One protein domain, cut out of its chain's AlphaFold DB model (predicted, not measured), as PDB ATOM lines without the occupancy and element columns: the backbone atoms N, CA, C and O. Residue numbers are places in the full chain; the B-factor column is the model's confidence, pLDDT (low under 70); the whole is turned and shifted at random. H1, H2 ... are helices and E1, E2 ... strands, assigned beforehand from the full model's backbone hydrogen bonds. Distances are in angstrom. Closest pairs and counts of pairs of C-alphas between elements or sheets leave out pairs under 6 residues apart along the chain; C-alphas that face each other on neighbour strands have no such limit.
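AT A GLANCE: This is residues 5 to 89 of the 255 residues of an uncharacterized protein of Sulfurospirillum cavolei (UniProt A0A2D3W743). A twisted sheet of four antiparallel strands forms a wall, with helices H1 and H2 packed along one face of it. A short third helix, H3, lies far from the model's centre and only grazes the sheet, near E2 and E3. The printed part has 85 residues, with three named helices and four named strands in the order E1, H1, E2, E3, H2, E4, H3; across the sheet the order is E2, E3, E1, E4. The class is mixed, helices and strands. The whole is compact, with a radius of gyration of the C-alphas of 12.1 A, and rounded, spanning 33 by 25 by 18 A.

HOW THE PARTS SIT: E1, residues 6 to 13, is an inner strand, antiparallel to its neighbours E3, residues 44 to 51, at 158 degrees, and E4, residues 68 to 71, at 143 degrees. N 10 and O 47 are 2.8 A apart, and N 11 and O 70 are 3.0 A apart, both within hydrogen-bond range. E2, residues 33 to 38, forms a hairpin with E3 at 173 degrees; N 48 and O 35 are within hydrogen-bond range at 2.7 A. E2 and E4 are the edge strands. The sheet is twisted, its C-alphas lying up to 4.1 A off the best plane. H1, residues 15 to 24, is on the sheet at a height of 9.9 A, over E3 and along the strands, at 3 degrees to E3 on the local plane. Its closest C-alpha pair with E3 is Pro 15 and Gly 45, 5.0 A. H2, residues 54 to 63, is on the same face at a height of 9.4 A, over E3 and along the strands, at 18 degrees to E3 on the local plane; the closest C-alphas are those of Tyr 51 and Leu 57, 6.4 A. H1 and H2 are apart. E1, H1, E2 and E3, H2, E4 are split strand-helix-strand units, each with another strand between its two strands, and both crossovers are right-handed. H3, residues 80 to 86, only grazes the sheet with residues 80 to 84; its closest C-alphas with E2 are those of Val 83 and Tyr 37, 7.8 A. Every O i to N i+4 pair is within hydrogen-bond range in H1 and H2, and 2 of 3 in H3.

IN THESE COORDINATES: E1 runs 23.0 A from C-alpha 6 at (96.626, 164.711, 94.816). H1 measures 14.1 A, E2 13.7 A, E3 22.6 A, H2 14.3 A and E4 7.8 A. H3 runs 10.2 A to C-alpha 86 at (114.285, 148.947, 105.674).

THE WHOLE: The C-alphas farthest apart are those of Ala 55 and Leu 85, 34.0 A. The printed part has no cut and no long link. Mean pLDDT of the printed part is 83.6; residues 23 to 28 and 40 to 42 are under 70.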
ATOM      1  N   PHE A   5      96.726 164.755  90.033       71.50
ATOM      2  CA  PHE A   5      96.195 163.931  91.116       71.50
ATOM      3  C   PHE A   5      96.894 164.289  92.426       71.50
ATOM      4  O   PHE A   5      98.130 164.287  92.499       71.50
ATOM      5  N   TRP A   6      96.108 164.541  93.466       81.50
ATOM      6  CA  TRP A   6      96.626 164.711  94.816       81.50
ATOM      7  C   TRP A   6      96.960 163.340  95.401       81.50
ATOM      8  O   TRP A   6      96.399 162.322  94.993       81.50
ATOM      9  N   LYS A   7      97.916 163.295  96.332       87.81
ATOM     10  CA  LYS A   7      98.347 162.048  96.970       87.81
ATOM     11  C   LYS A   7      98.308 162.186  98.470       87.81
ATOM     12  O   LYS A   7      98.880 163.134  99.002       87.81
ATOM     13  N   LYS A   8      97.728 161.193  99.128       90.75
ATOM     14  CA  LYS A   8      97.870 160.994 100.563       90.75
ATOM     15  C   LYS A   8      98.505 159.654 100.865       90.75
ATOM     16  O   LYS A   8      98.417 158.718 100.071       90.75
ATOM     17  N   LYS A   9      99.187 159.590 102.001       92.44
ATOM     18  CA  LYS A   9      99.720 158.353 102.551       92.44
ATOM     19  C   LYS A   9      99.355 158.237 104.007       92.44
ATOM     20  O   LYS A   9      99.555 159.181 104.767       92.44
ATOM     21  N   TYR A  10      98.933 157.049 104.376       92.81
ATOM     22  CA  TYR A  10      98.568 156.699 105.727       92.81
ATOM     23  C   TYR A  10      99.476 155.598 106.229       92.81
ATOM     24  O   TYR A  10      99.767 154.645 105.504       92.81
ATOM     25  N   LEU A  11      99.925 155.765 107.466       92.81
ATOM     26  CA  LEU A  11     100.365 154.644 108.269       92.81
ATOM     27  C   LEU A  11      99.103 153.966 108.790       92.81
ATOM     28  O   LEU A  11      98.259 154.634 109.390       92.81
ATOM     29  N   ILE A  12      98.988 152.673 108.536       92.06
ATOM     30  CA  ILE A  12      97.862 151.857 108.981       92.06
ATOM     31  C   ILE A  12      98.345 150.758 109.921       92.06
ATOM     32  O   ILE A  12      99.503 150.346 109.837       92.06
ATOM     33  N   GLU A  13      97.460 150.279 110.780       90.31
ATOM     34  CA  GLU A  13      97.656 149.075 111.587       90.31
ATOM     35  C   GLU A  13      96.901 147.893 110.966       90.31
ATOM     36  O   GLU A  13      95.944 148.090 110.215       90.31
ATOM     37  N   HIS A  14      97.353 146.669 111.242       87.00
ATOM     38  CA  HIS A  14      96.751 145.424 110.749       87.00
ATOM     39  C   HIS A  14      96.513 145.425 109.226       87.00
ATOM     40  O   HIS A  14      95.397 145.208 108.750       87.00
ATOM     41  N   PRO A  15      97.560 145.650 108.410       87.00
ATOM     42  CA  PRO A  15      97.428 145.852 106.966       87.00
ATOM     43  C   PRO A  15      96.692 144.727 106.226       87.00
ATOM     44  O   PRO A  15      96.024 144.992 105.230       87.00
ATOM     45  N   HIS A  16      96.780 143.482 106.693       84.19
ATOM     46  CA  HIS A  16      96.055 142.362 106.091       84.19
ATOM     47  C   HIS A  16      94.533 142.483 106.246       84.19
ATOM     48  O   HIS A  16      93.806 142.177 105.301       84.19
ATOM     49  N   GLU A  17      94.054 142.984 107.386       84.25
ATOM     50  CA  GLU A  17      92.631 143.256 107.620       84.25
ATOM     51  C   GLU A  17      92.164 144.417 106.749       84.25
ATOM     52  O   GLU A  17      91.152 144.301 106.063       84.25
ATOM     53  N   VAL A  18      92.968 145.482 106.673       82.62
ATOM     54  CA  VAL A  18      92.713 146.623 105.782       82.62
ATOM     55  C   VAL A  18      92.621 146.170 104.332       82.62
ATOM     56  O   VAL A  18      91.718 146.573 103.609       82.62
ATOM     57  N   LEU A  19      93.532 145.308 103.882       77.25
ATOM     58  CA  LEU A  19      93.516 144.793 102.519       77.25
ATOM     59  C   LEU A  19      92.282 143.920 102.263       77.25
ATOM     60  O   LEU A  19      91.645 144.087 101.226       77.25
ATOM     61  N   GLY A  20      91.918 143.042 103.202       76.69
ATOM     62  CA  GLY A  20      90.692 142.246 103.125       76.69
ATOM     63  C   GLY A  20      89.439 143.121 103.055       76.69
ATOM     64  O   GLY A  20      88.588 142.908 102.193       76.69
ATOM     65  N   TYR A  21      89.378 144.159 103.886       77.62
ATOM     66  CA  TYR A  21      88.289 145.130 103.937       77.62
ATOM     67  C   TYR A  21      88.169 145.953 102.645       77.62
ATOM     68  O   TYR A  21      87.102 146.024 102.038       77.62
ATOM     69  N   LEU A  22      89.282 146.500 102.148       74.69
ATOM     70  CA  LEU A  22      89.343 147.243 100.881       74.69
ATOM     71  C   LEU A  22      89.060 146.351  99.658       74.69
ATOM     72  O   LEU A  22      88.696 146.839  98.583       74.69
ATOM     73  N   GLN A  23      89.274 145.037  99.773       69.62
ATOM     74  CA  GLN A  23      88.968 144.082  98.713       69.62
ATOM     75  C   GLN A  23      87.497 143.664  98.700       69.62
ATOM     76  O   GLN A  23      86.954 143.528  97.599       69.62
ATOM     77  N   SER A  24      86.879 143.484  99.870       69.56
ATOM     78  CA  SER A  24      85.497 143.021 100.033       69.56
ATOM     79  C   SER A  24      84.455 144.128  99.858       69.56
ATOM     80  O   SER A  24      83.334 143.847  99.436       69.56
ATOM     81  N   THR A  25      84.820 145.384 100.115       65.19
ATOM     82  CA  THR A  25      83.937 146.535  99.908       65.19
ATOM     83  C   THR A  25      83.876 146.945  98.428       65.19
ATOM     84  O   THR A  25      84.886 147.108  97.737       65.19
ATOM     85  N   SER A  26      82.660 147.131  97.905       59.28
ATOM     86  CA  SER A  26      82.374 147.694  96.576       59.28
ATOM     87  C   SER A  26      82.442 149.227  96.601       59.28
ATOM     88  O   SER A  26      81.527 149.925  96.166       59.28
ATOM     89  N   THR A  27      83.529 149.771  97.145       66.06
ATOM     90  CA  THR A  27      83.661 151.202  97.414       66.06
ATOM     91  C   THR A  27      84.237 151.986  96.224       66.06
ATOM     92  O   THR A  27      85.135 151.519  95.511       66.06
ATOM     93  N   PRO A  28      83.753 153.222  95.986       67.88
ATOM     94  CA  PRO A  28      84.090 154.020  94.802       67.88
ATOM     95  C   PRO A  28      85.566 154.452  94.738       67.88
ATOM     96  O   PRO A  28      86.067 154.791  93.661       67.88
ATOM     97  N   TYR A  29      86.280 154.410  95.864       72.94
ATOM     98  CA  TYR A  29      87.683 154.802  95.974       72.94
ATOM     99  C   TYR A  29      88.666 153.635  95.767       72.94
ATOM    100  O   TYR A  29      89.874 153.843  95.829       72.94
ATOM    101  N   LYS A  30      88.228 152.399  95.498       74.56
ATOM    102  CA  LYS A  30      89.165 151.272  95.300       74.56
ATOM    103  C   LYS A  30      90.170 151.531  94.168       74.56
ATOM    104  O   LYS A  30      91.354 151.229  94.291       74.56
ATOM    105  N   LYS A  31      89.715 152.195  93.100       77.56
ATOM    106  CA  LYS A  31      90.544 152.662  91.969       77.56
ATOM    107  C   LYS A  31      91.555 153.760  92.349       77.56
ATOM    108  O   LYS A  31      92.472 154.043  91.583       77.56
ATOM    109  N   ASN A  32      91.370 154.382  93.512       79.19
ATOM    110  CA  ASN A  32      92.178 155.481  94.024       79.19
ATOM    111  C   ASN A  32      93.367 154.978  94.854       79.19
ATOM    112  O   ASN A  32      94.303 155.738  95.086       79.19
ATOM    113  N   ILE A  33      93.386 153.711  95.275       83.75
ATOM    114  CA  ILE A  33      94.538 153.123  95.968       83.75
ATOM    115  C   ILE A  33      95.709 153.037  94.982       83.75
ATOM    116  O   ILE A  33      95.650 152.325  93.981       83.75
ATOM    117  N   ASP A  34      96.779 153.785  95.250       82.44
ATOM    118  CA  ASP A  34      97.924 153.921  94.344       82.44
ATOM    119  C   ASP A  34      99.174 153.185  94.824       82.44
ATOM    120  O   ASP A  34     100.072 152.885  94.030       82.44
ATOM    121  N   GLN A  35      99.245 152.921  96.123       83.38
ATOM    122  CA  GLN A  35     100.338 152.209  96.750       83.38
ATOM    123  C   GLN A  35      99.789 151.444  97.948       83.38
ATOM    124  O   GLN A  35      99.099 152.002  98.790       83.38
ATOM    125  N   PHE A  36     100.177 150.187  98.074       87.06
ATOM    126  CA  PHE A  36     100.025 149.448  99.313       87.06
ATOM    127  C   PHE A  36     101.350 148.756  99.595       87.06
ATOM    128  O   PHE A  36     101.901 148.088  98.719       87.06
ATOM    129  N   TYR A  37     101.913 148.990 100.773       88.56
ATOM    130  CA  TYR A  37     103.047 148.223 101.269       88.56
ATOM    131  C   TYR A  37     102.633 147.606 102.600       88.56
ATOM    132  O   TYR A  37     102.073 148.298 103.446       88.56
ATOM    133  N   CYS A  38     102.936 146.324 102.749       85.62
ATOM    134  CA  CYS A  38     102.738 145.488 103.922       85.62
ATOM    135  C   CYS A  38     103.902 144.499 103.917       85.62
ATOM    136  O   CYS A  38     104.163 143.896 102.874       85.62
ATOM    137  N   ASP A  39     104.617 144.371 105.031       73.94
ATOM    138  CA  ASP A  39     105.528 143.241 105.209       73.94
ATOM    139  C   ASP A  39     104.718 142.045 105.716       73.94
ATOM    140  O   ASP A  39     103.667 142.218 106.328       73.94
ATOM    141  N   THR A  40     105.191 140.834 105.456       63.78
ATOM    142  CA  THR A  40     104.439 139.577 105.649       63.78
ATOM    143  C   THR A  40     104.108 139.308 107.122       63.78
ATOM    144  O   THR A  40     103.195 138.550 107.431       63.78
ATOM    145  N   TYR A  41     104.849 139.949 108.025       66.12
ATOM    146  CA  TYR A  41     104.679 139.868 109.474       66.12
ATOM    147  C   TYR A  41     104.475 141.245 110.110       66.12
ATOM    148  O   TYR A  41     104.593 141.379 111.326       66.12
ATOM    149  N   ALA A  42     104.224 142.276 109.297       68.56
ATOM    150  CA  ALA A  42     104.180 143.631 109.807       68.56
ATOM    151  C   ALA A  42     102.872 143.916 110.533       68.56
ATOM    152  O   ALA A  42     101.776 143.737 109.999       68.56
ATOM    153  N   THR A  43     103.005 144.469 111.734       83.88
ATOM    154  CA  THR A  43     101.895 145.096 112.460       83.88
ATOM    155  C   THR A  43     101.378 146.322 111.707       83.88
ATOM    156  O   THR A  43     100.205 146.675 111.817       83.88
ATOM    157  N   PHE A  44     102.237 146.950 110.898       90.12
ATOM    158  CA  PHE A  44     101.953 148.215 110.234       90.12
ATOM    159  C   PHE A  44     101.955 148.109 108.709       90.12
ATOM    160  O   PHE A  44     102.578 147.240 108.110       90.12
ATOM    161  N   GLY A  45     101.245 149.033 108.069       91.75
ATOM    162  CA  GLY A  45     101.124 149.166 106.623       91.75
ATOM    163  C   GLY A  45     101.324 150.601 106.156       91.75
ATOM    164  O   GLY A  45     101.187 151.550 106.926       91.75
ATOM    165  N   VAL A  46     101.583 150.787 104.861       93.00
ATOM    166  CA  VAL A  46     101.479 152.105 104.221       93.00
ATOM    167  C   VAL A  46     100.477 152.026 103.092       93.00
ATOM    168  O   VAL A  46     100.728 151.379 102.072       93.00
ATOM    169  N   LEU A  47      99.384 152.762 103.264       91.12
ATOM    170  CA  LEU A  47      98.349 152.950 102.263       91.12
ATOM    171  C   LEU A  47      98.558 154.299 101.572       91.12
ATOM    172  O   LEU A  47      98.477 155.351 102.196       91.12
ATOM    173  N   GLY A  48      98.855 154.271 100.281       90.25
ATOM    174  CA  GLY A  48      98.902 155.433  99.406       90.25
ATOM    175  C   GLY A  48      97.641 155.523  98.561       90.25
ATOM    176  O   GLY A  48      97.201 154.532  97.973       90.25
ATOM    177  N   VAL A  49      97.071 156.721  98.498       89.06
ATOM    178  CA  VAL A  49      95.824 157.003  97.790       89.06
ATOM    179  C   VAL A  49      96.017 158.219  96.891       89.06
ATOM    180  O   VAL A  49      96.571 159.239  97.310       89.06
ATOM    181  N   ARG A  50      95.546 158.115  95.648       88.62
ATOM    182  CA  ARG A  50      95.383 159.209  94.689       88.62
ATOM    183  C   ARG A  50      93.933 159.618  94.605       88.62
ATOM    184  O   ARG A  50      93.091 158.770  94.373       88.62
ATOM    185  N   TYR A  51      93.653 160.903  94.693       85.00
ATOM    186  CA  TYR A  51      92.289 161.404  94.598       85.00
ATOM    187  C   TYR A  51      92.219 162.619  93.677       85.00
ATOM    188  O   TYR A  51      93.193 163.369  93.529       85.00
ATOM    189  N   ASP A  52      91.061 162.751  93.033       82.31
ATOM    190  CA  ASP A  52      90.704 163.864  92.151       82.31
ATOM    191  C   ASP A  52      89.821 164.895  92.867       82.31
ATOM    192  O   ASP A  52      89.867 166.077  92.532       82.31
ATOM    193  N   ASP A  53      89.055 164.455  93.866       84.25
ATOM    194  CA  ASP A  53      88.109 165.250  94.644       84.25
ATOM    195  C   ASP A  53      88.194 164.908  96.143       84.25
ATOM    196  O   ASP A  53      88.526 163.784  96.532       84.25
ATOM    197  N   GLU A  54      87.908 165.894  96.995       84.12
ATOM    198  CA  GLU A  54      87.971 165.738  98.455       84.12
ATOM    199  C   GLU A  54      86.863 164.833  99.007       84.12
ATOM    200  O   GLU A  54      87.086 164.159 100.011       84.12
ATOM    201  N   ALA A  55      85.705 164.756  98.344       85.50
ATOM    202  CA  ALA A  55      84.586 163.928  98.792       85.50
ATOM    203  C   ALA A  55      84.960 162.438  98.788       85.50
ATOM    204  O   ALA A  55      84.753 161.736  99.773       85.50
ATOM    205  N   THR A  56      85.611 161.967  97.724       81.88
ATOM    206  CA  THR A  56      86.097 160.585  97.627       81.88
ATOM    207  C   THR A  56      87.172 160.278  98.672       81.88
ATOM    208  O   THR A  56      87.229 159.164  99.195       81.88
ATOM    209  N   LEU A  57      88.024 161.256  99.005       85.75
ATOM    210  CA  LEU A  57      89.006 161.099 100.077       85.75
ATOM    211  C   LEU A  57      88.334 161.033 101.456       85.75
ATOM    212  O   LEU A  57      88.768 160.240 102.287       85.75
ATOM    213  N   ALA A  58      87.302 161.842 101.700       86.56
ATOM    214  CA  ALA A  58      86.552 161.830 102.953       86.56
ATOM    215  C   ALA A  58      85.895 160.465 103.197       86.56
ATOM    216  O   ALA A  58      86.080 159.902 104.271       86.56
ATOM    217  N   VAL A  59      85.255 159.890 102.172       85.38
ATOM    218  CA  VAL A  59      84.660 158.544 102.246       85.38
ATOM    219  C   VAL A  59      85.713 157.483 102.577       85.38
ATOM    220  O   VAL A  59      85.481 156.644 103.437       85.38
ATOM    221  N   LEU A  60      86.901 157.530 101.955       83.62
ATOM    222  CA  LEU A  60      87.991 156.608 102.306       83.62
ATOM    223  C   LEU A  60      88.479 156.813 103.745       83.62
ATOM    224  O   LEU A  60      88.793 155.842 104.425       83.62
ATOM    225  N   ASN A  61      88.590 158.061 104.200       86.31
ATOM    226  CA  ASN A  61      89.066 158.346 105.551       86.31
ATOM    227  C   ASN A  61      88.090 157.855 106.609       86.31
ATOM    228  O   ASN A  61      88.547 157.393 107.643       86.31
ATOM    229  N   GLU A  62      86.789 157.972 106.356       87.00
ATOM    230  CA  GLU A  62      85.745 157.446 107.230       87.00
ATOM    231  C   GLU A  62      85.780 155.916 107.250       87.00
ATOM    232  O   GLU A  62      85.860 155.319 108.320       87.00
ATOM    233  N   ASP A  63      85.846 155.283 106.076       82.12
ATOM    234  CA  ASP A  63      85.797 153.823 105.969       82.12
ATOM    235  C   ASP A  63      87.059 153.138 106.519       82.12
ATOM    236  O   ASP A  63      86.998 152.083 107.144       82.12
ATOM    237  N   ALA A  64      88.229 153.756 106.335       81.06
ATOM    238  CA  ALA A  64      89.502 153.261 106.855       81.06
ATOM    239  C   ALA A  64      89.889 153.873 108.214       81.06
ATOM    240  O   ALA A  64      90.994 153.609 108.695       81.06
ATOM    241  N   ALA A  65      89.021 154.679 108.841       84.50
ATOM    242  CA  ALA A  65      89.338 155.446 110.051       84.50
ATOM    243  C   ALA A  65      89.900 154.570 111.173       84.50
ATOM    244  O   ALA A  65      90.898 154.925 111.794       84.50
ATOM    245  N   LEU A  66      89.285 153.401 111.387       85.25
ATOM    246  CA  LEU A  66      89.657 152.455 112.442       85.25
ATOM    247  C   LEU A  66      91.045 151.837 112.247       85.25
ATOM    248  O   LEU A  66      91.622 151.319 113.197       85.25
ATOM    249  N   HIS A  67      91.585 151.905 111.033       85.88
ATOM    250  CA  HIS A  67      92.878 151.327 110.698       85.88
ATOM    251  C   HIS A  67      93.963 152.377 110.459       85.88
ATOM    252  O   HIS A  67      95.147 152.045 110.467       85.88
ATOM    253  N   ILE A  68      93.594 153.638 110.210       89.75
ATOM    254  CA  ILE A  68      94.546 154.727 109.987       89.75
ATOM    255  C   ILE A  68      95.087 155.207 111.333       89.75
ATOM    256  O   ILE A  68      94.389 155.846 112.113       89.75
ATOM    257  N   LEU A  69      96.385 154.997 111.554       90.62
ATOM    258  CA  LEU A  69      97.081 155.544 112.716       90.62
ATOM    259  C   LEU A  69      97.383 157.032 112.536       90.62
ATOM    260  O   LEU A  69      97.229 157.822 113.464       90.62
ATOM    261  N   ARG A  70      97.870 157.424 111.348       92.44
ATOM    262  CA  ARG A  70      98.178 158.829 111.025       92.44
ATOM    263  C   ARG A  70      98.457 159.084 109.550       92.44
ATOM    264  O   ARG A  70      98.866 158.197 108.799       92.44
ATOM    265  N   ASP A  71      98.338 160.353 109.171       93.38
ATOM    266  CA  ASP A  71      98.826 160.887 107.901       93.38
ATOM    267  C   ASP A  71     100.364 160.977 107.898       93.38
ATOM    268  O   ASP A  71     100.976 161.638 108.738       93.38
ATOM    269  N   VAL A  72     100.992 160.313 106.928       92.06
ATOM    270  CA  VAL A  72     102.447 160.286 106.713       92.06
ATOM    271  C   VAL A  72     102.838 160.819 105.333       92.06
ATOM    272  O   VAL A  72     103.940 160.568 104.842       92.06
ATOM    273  N   THR A  73     101.955 161.577 104.681       90.56
ATOM    274  CA  THR A  73     102.123 162.073 103.303       90.56
ATOM    275  C   THR A  73     103.438 162.826 103.109       90.56
ATOM    276  O   THR A  73     104.173 162.583 102.144       90.56
ATOM    277  N   ASN A  74     103.764 163.710 104.055       87.25
ATOM    278  CA  ASN A  74     104.971 164.532 104.013       87.25
ATOM    279  C   ASN A  74     106.183 163.869 104.679       87.25
ATOM    280  O   ASN A  74     107.319 164.322 104.488       87.25
ATOM    281  N   ASP A  75     105.974 162.763 105.395       87.25
ATOM    282  CA  ASP A  75     107.059 162.039 106.031       87.25
ATOM    283  C   ASP A  75     107.838 161.237 104.986       87.25
ATOM    284  O   ASP A  75     107.359 160.337 104.289       87.25
ATOM    285  N   ARG A  76     109.115 161.587 104.858       84.88
ATOM    286  CA  ARG A  76     109.982 160.963 103.869       84.88
ATOM    287  C   ARG A  76     110.265 159.512 104.182       84.88
ATOM    288  O   ARG A  76     110.505 158.798 103.213       84.88
ATOM    289  N   ARG A  77     110.258 159.102 105.453       86.62
ATOM    290  CA  ARG A  77     110.551 157.735 105.909       86.62
ATOM    291  C   ARG A  77     109.572 156.727 105.301       86.62
ATOM    292  O   ARG A  77     109.989 155.663 104.864       86.62
ATOM    293  N   TYR A  78     108.328 157.151 105.087       88.50
ATOM    294  CA  TYR A  78     107.252 156.378 104.460       88.50
ATOM    295  C   TYR A  78     107.228 156.460 102.915       88.50
ATOM    296  O   TYR A  78     106.240 156.155 102.235       88.50
ATOM    297  N   LYS A  79     108.333 156.880 102.283       88.06
ATOM    298  CA  LYS A  79     108.494 156.763 100.824       88.06
ATOM    299  C   LYS A  79     108.776 155.316 100.436       88.06
ATOM    300  O   LYS A  79     109.641 154.685 101.025       88.06
ATOM    301  N   ASN A  80     108.146 154.859  99.351       86.06
ATOM    302  CA  ASN A  80     108.236 153.487  98.838       86.06
ATOM    303  C   ASN A  80     109.677 152.934  98.815       86.06
ATOM    304  O   ASN A  80     109.946 151.872  99.354       86.06
ATOM    305  N   ARG A  81     110.641 153.707  98.294       87.56
ATOM    306  CA  ARG A  81     112.054 153.293  98.256       87.56
ATOM    307  C   ARG A  81     112.679 153.002  99.629       87.56
ATOM    308  O   ARG A  81     113.628 152.242  99.683       87.56
ATOM    309  N   PHE A  82     112.247 153.679 100.692       88.12
ATOM    310  CA  PHE A  82     112.799 153.495 102.037       88.12
ATOM    311  C   PHE A  82     112.115 152.334 102.731       88.12
ATOM    312  O   PHE A  82     112.804 151.487 103.281       88.12
ATOM    313  N   VAL A  83     110.791 152.262 102.601       88.38
ATOM    314  CA  VAL A  83     110.006 151.149 103.125       88.38
ATOM    315  C   VAL A  83     110.488 149.823 102.518       88.38
ATOM    316  O   VAL A  83     110.807 148.900 103.247       88.38
ATOM    317  N   LYS A  84     110.729 149.772 101.201       87.56
ATOM    318  CA  LYS A  84     111.320 148.598 100.529       87.56
ATOM    319  C   LYS A  84     112.725 148.210 100.998       87.56
ATOM    320  O   LYS A  84     113.125 147.073 100.795       87.56
ATOM    321  N   LEU A  85     113.512 149.160 101.500       87.56
ATOM    322  CA  LEU A  85     114.898 148.902 101.902       87.56
ATOM    323  C   LEU A  85     115.025 148.528 103.375       87.56
ATOM    324  O   LEU A  85     115.979 147.845 103.727       87.56
ATOM    325  N   PHE A  86     114.128 149.029 104.224       86.69
ATOM    326  CA  PHE A  86     114.285 148.947 105.674       86.69
ATOM    327  C   PHE A  86     113.060 148.404 106.411       86.69
ATOM    328  O   PHE A  86     113.160 148.203 107.611       86.69
ATOM    329  N   GLY A  87     111.924 148.200 105.740       88.38
ATOM    330  CA  GLY A  87     110.641 147.923 106.389       88.38
ATOM    331  C   GLY A  87     109.949 149.198 106.880       88.38
ATOM    332  O   GLY A  87     110.251 150.313 106.422       88.38
ATOM    333  N   PHE A  88     109.022 149.059 107.827       88.38
ATOM    334  CA  PHE A  88     108.302 150.209 108.372       88.38
ATOM    335  C   PHE A  88     109.080 150.922 109.471       88.38
ATOM    336  O   PHE A  88     109.560 150.272 110.393       88.38
ATOM    337  N   PRO A  89     109.143 152.266 109.435       87.19
ATOM    338  CA  PRO A  89     109.747 153.043 110.508       87.19
ATOM    339  C   PRO A  89     109.266 152.678 111.914       87.19
ATOM    340  O   PRO A  89     110.106 152.613 112.794       87.19
TER     341      PRO A  89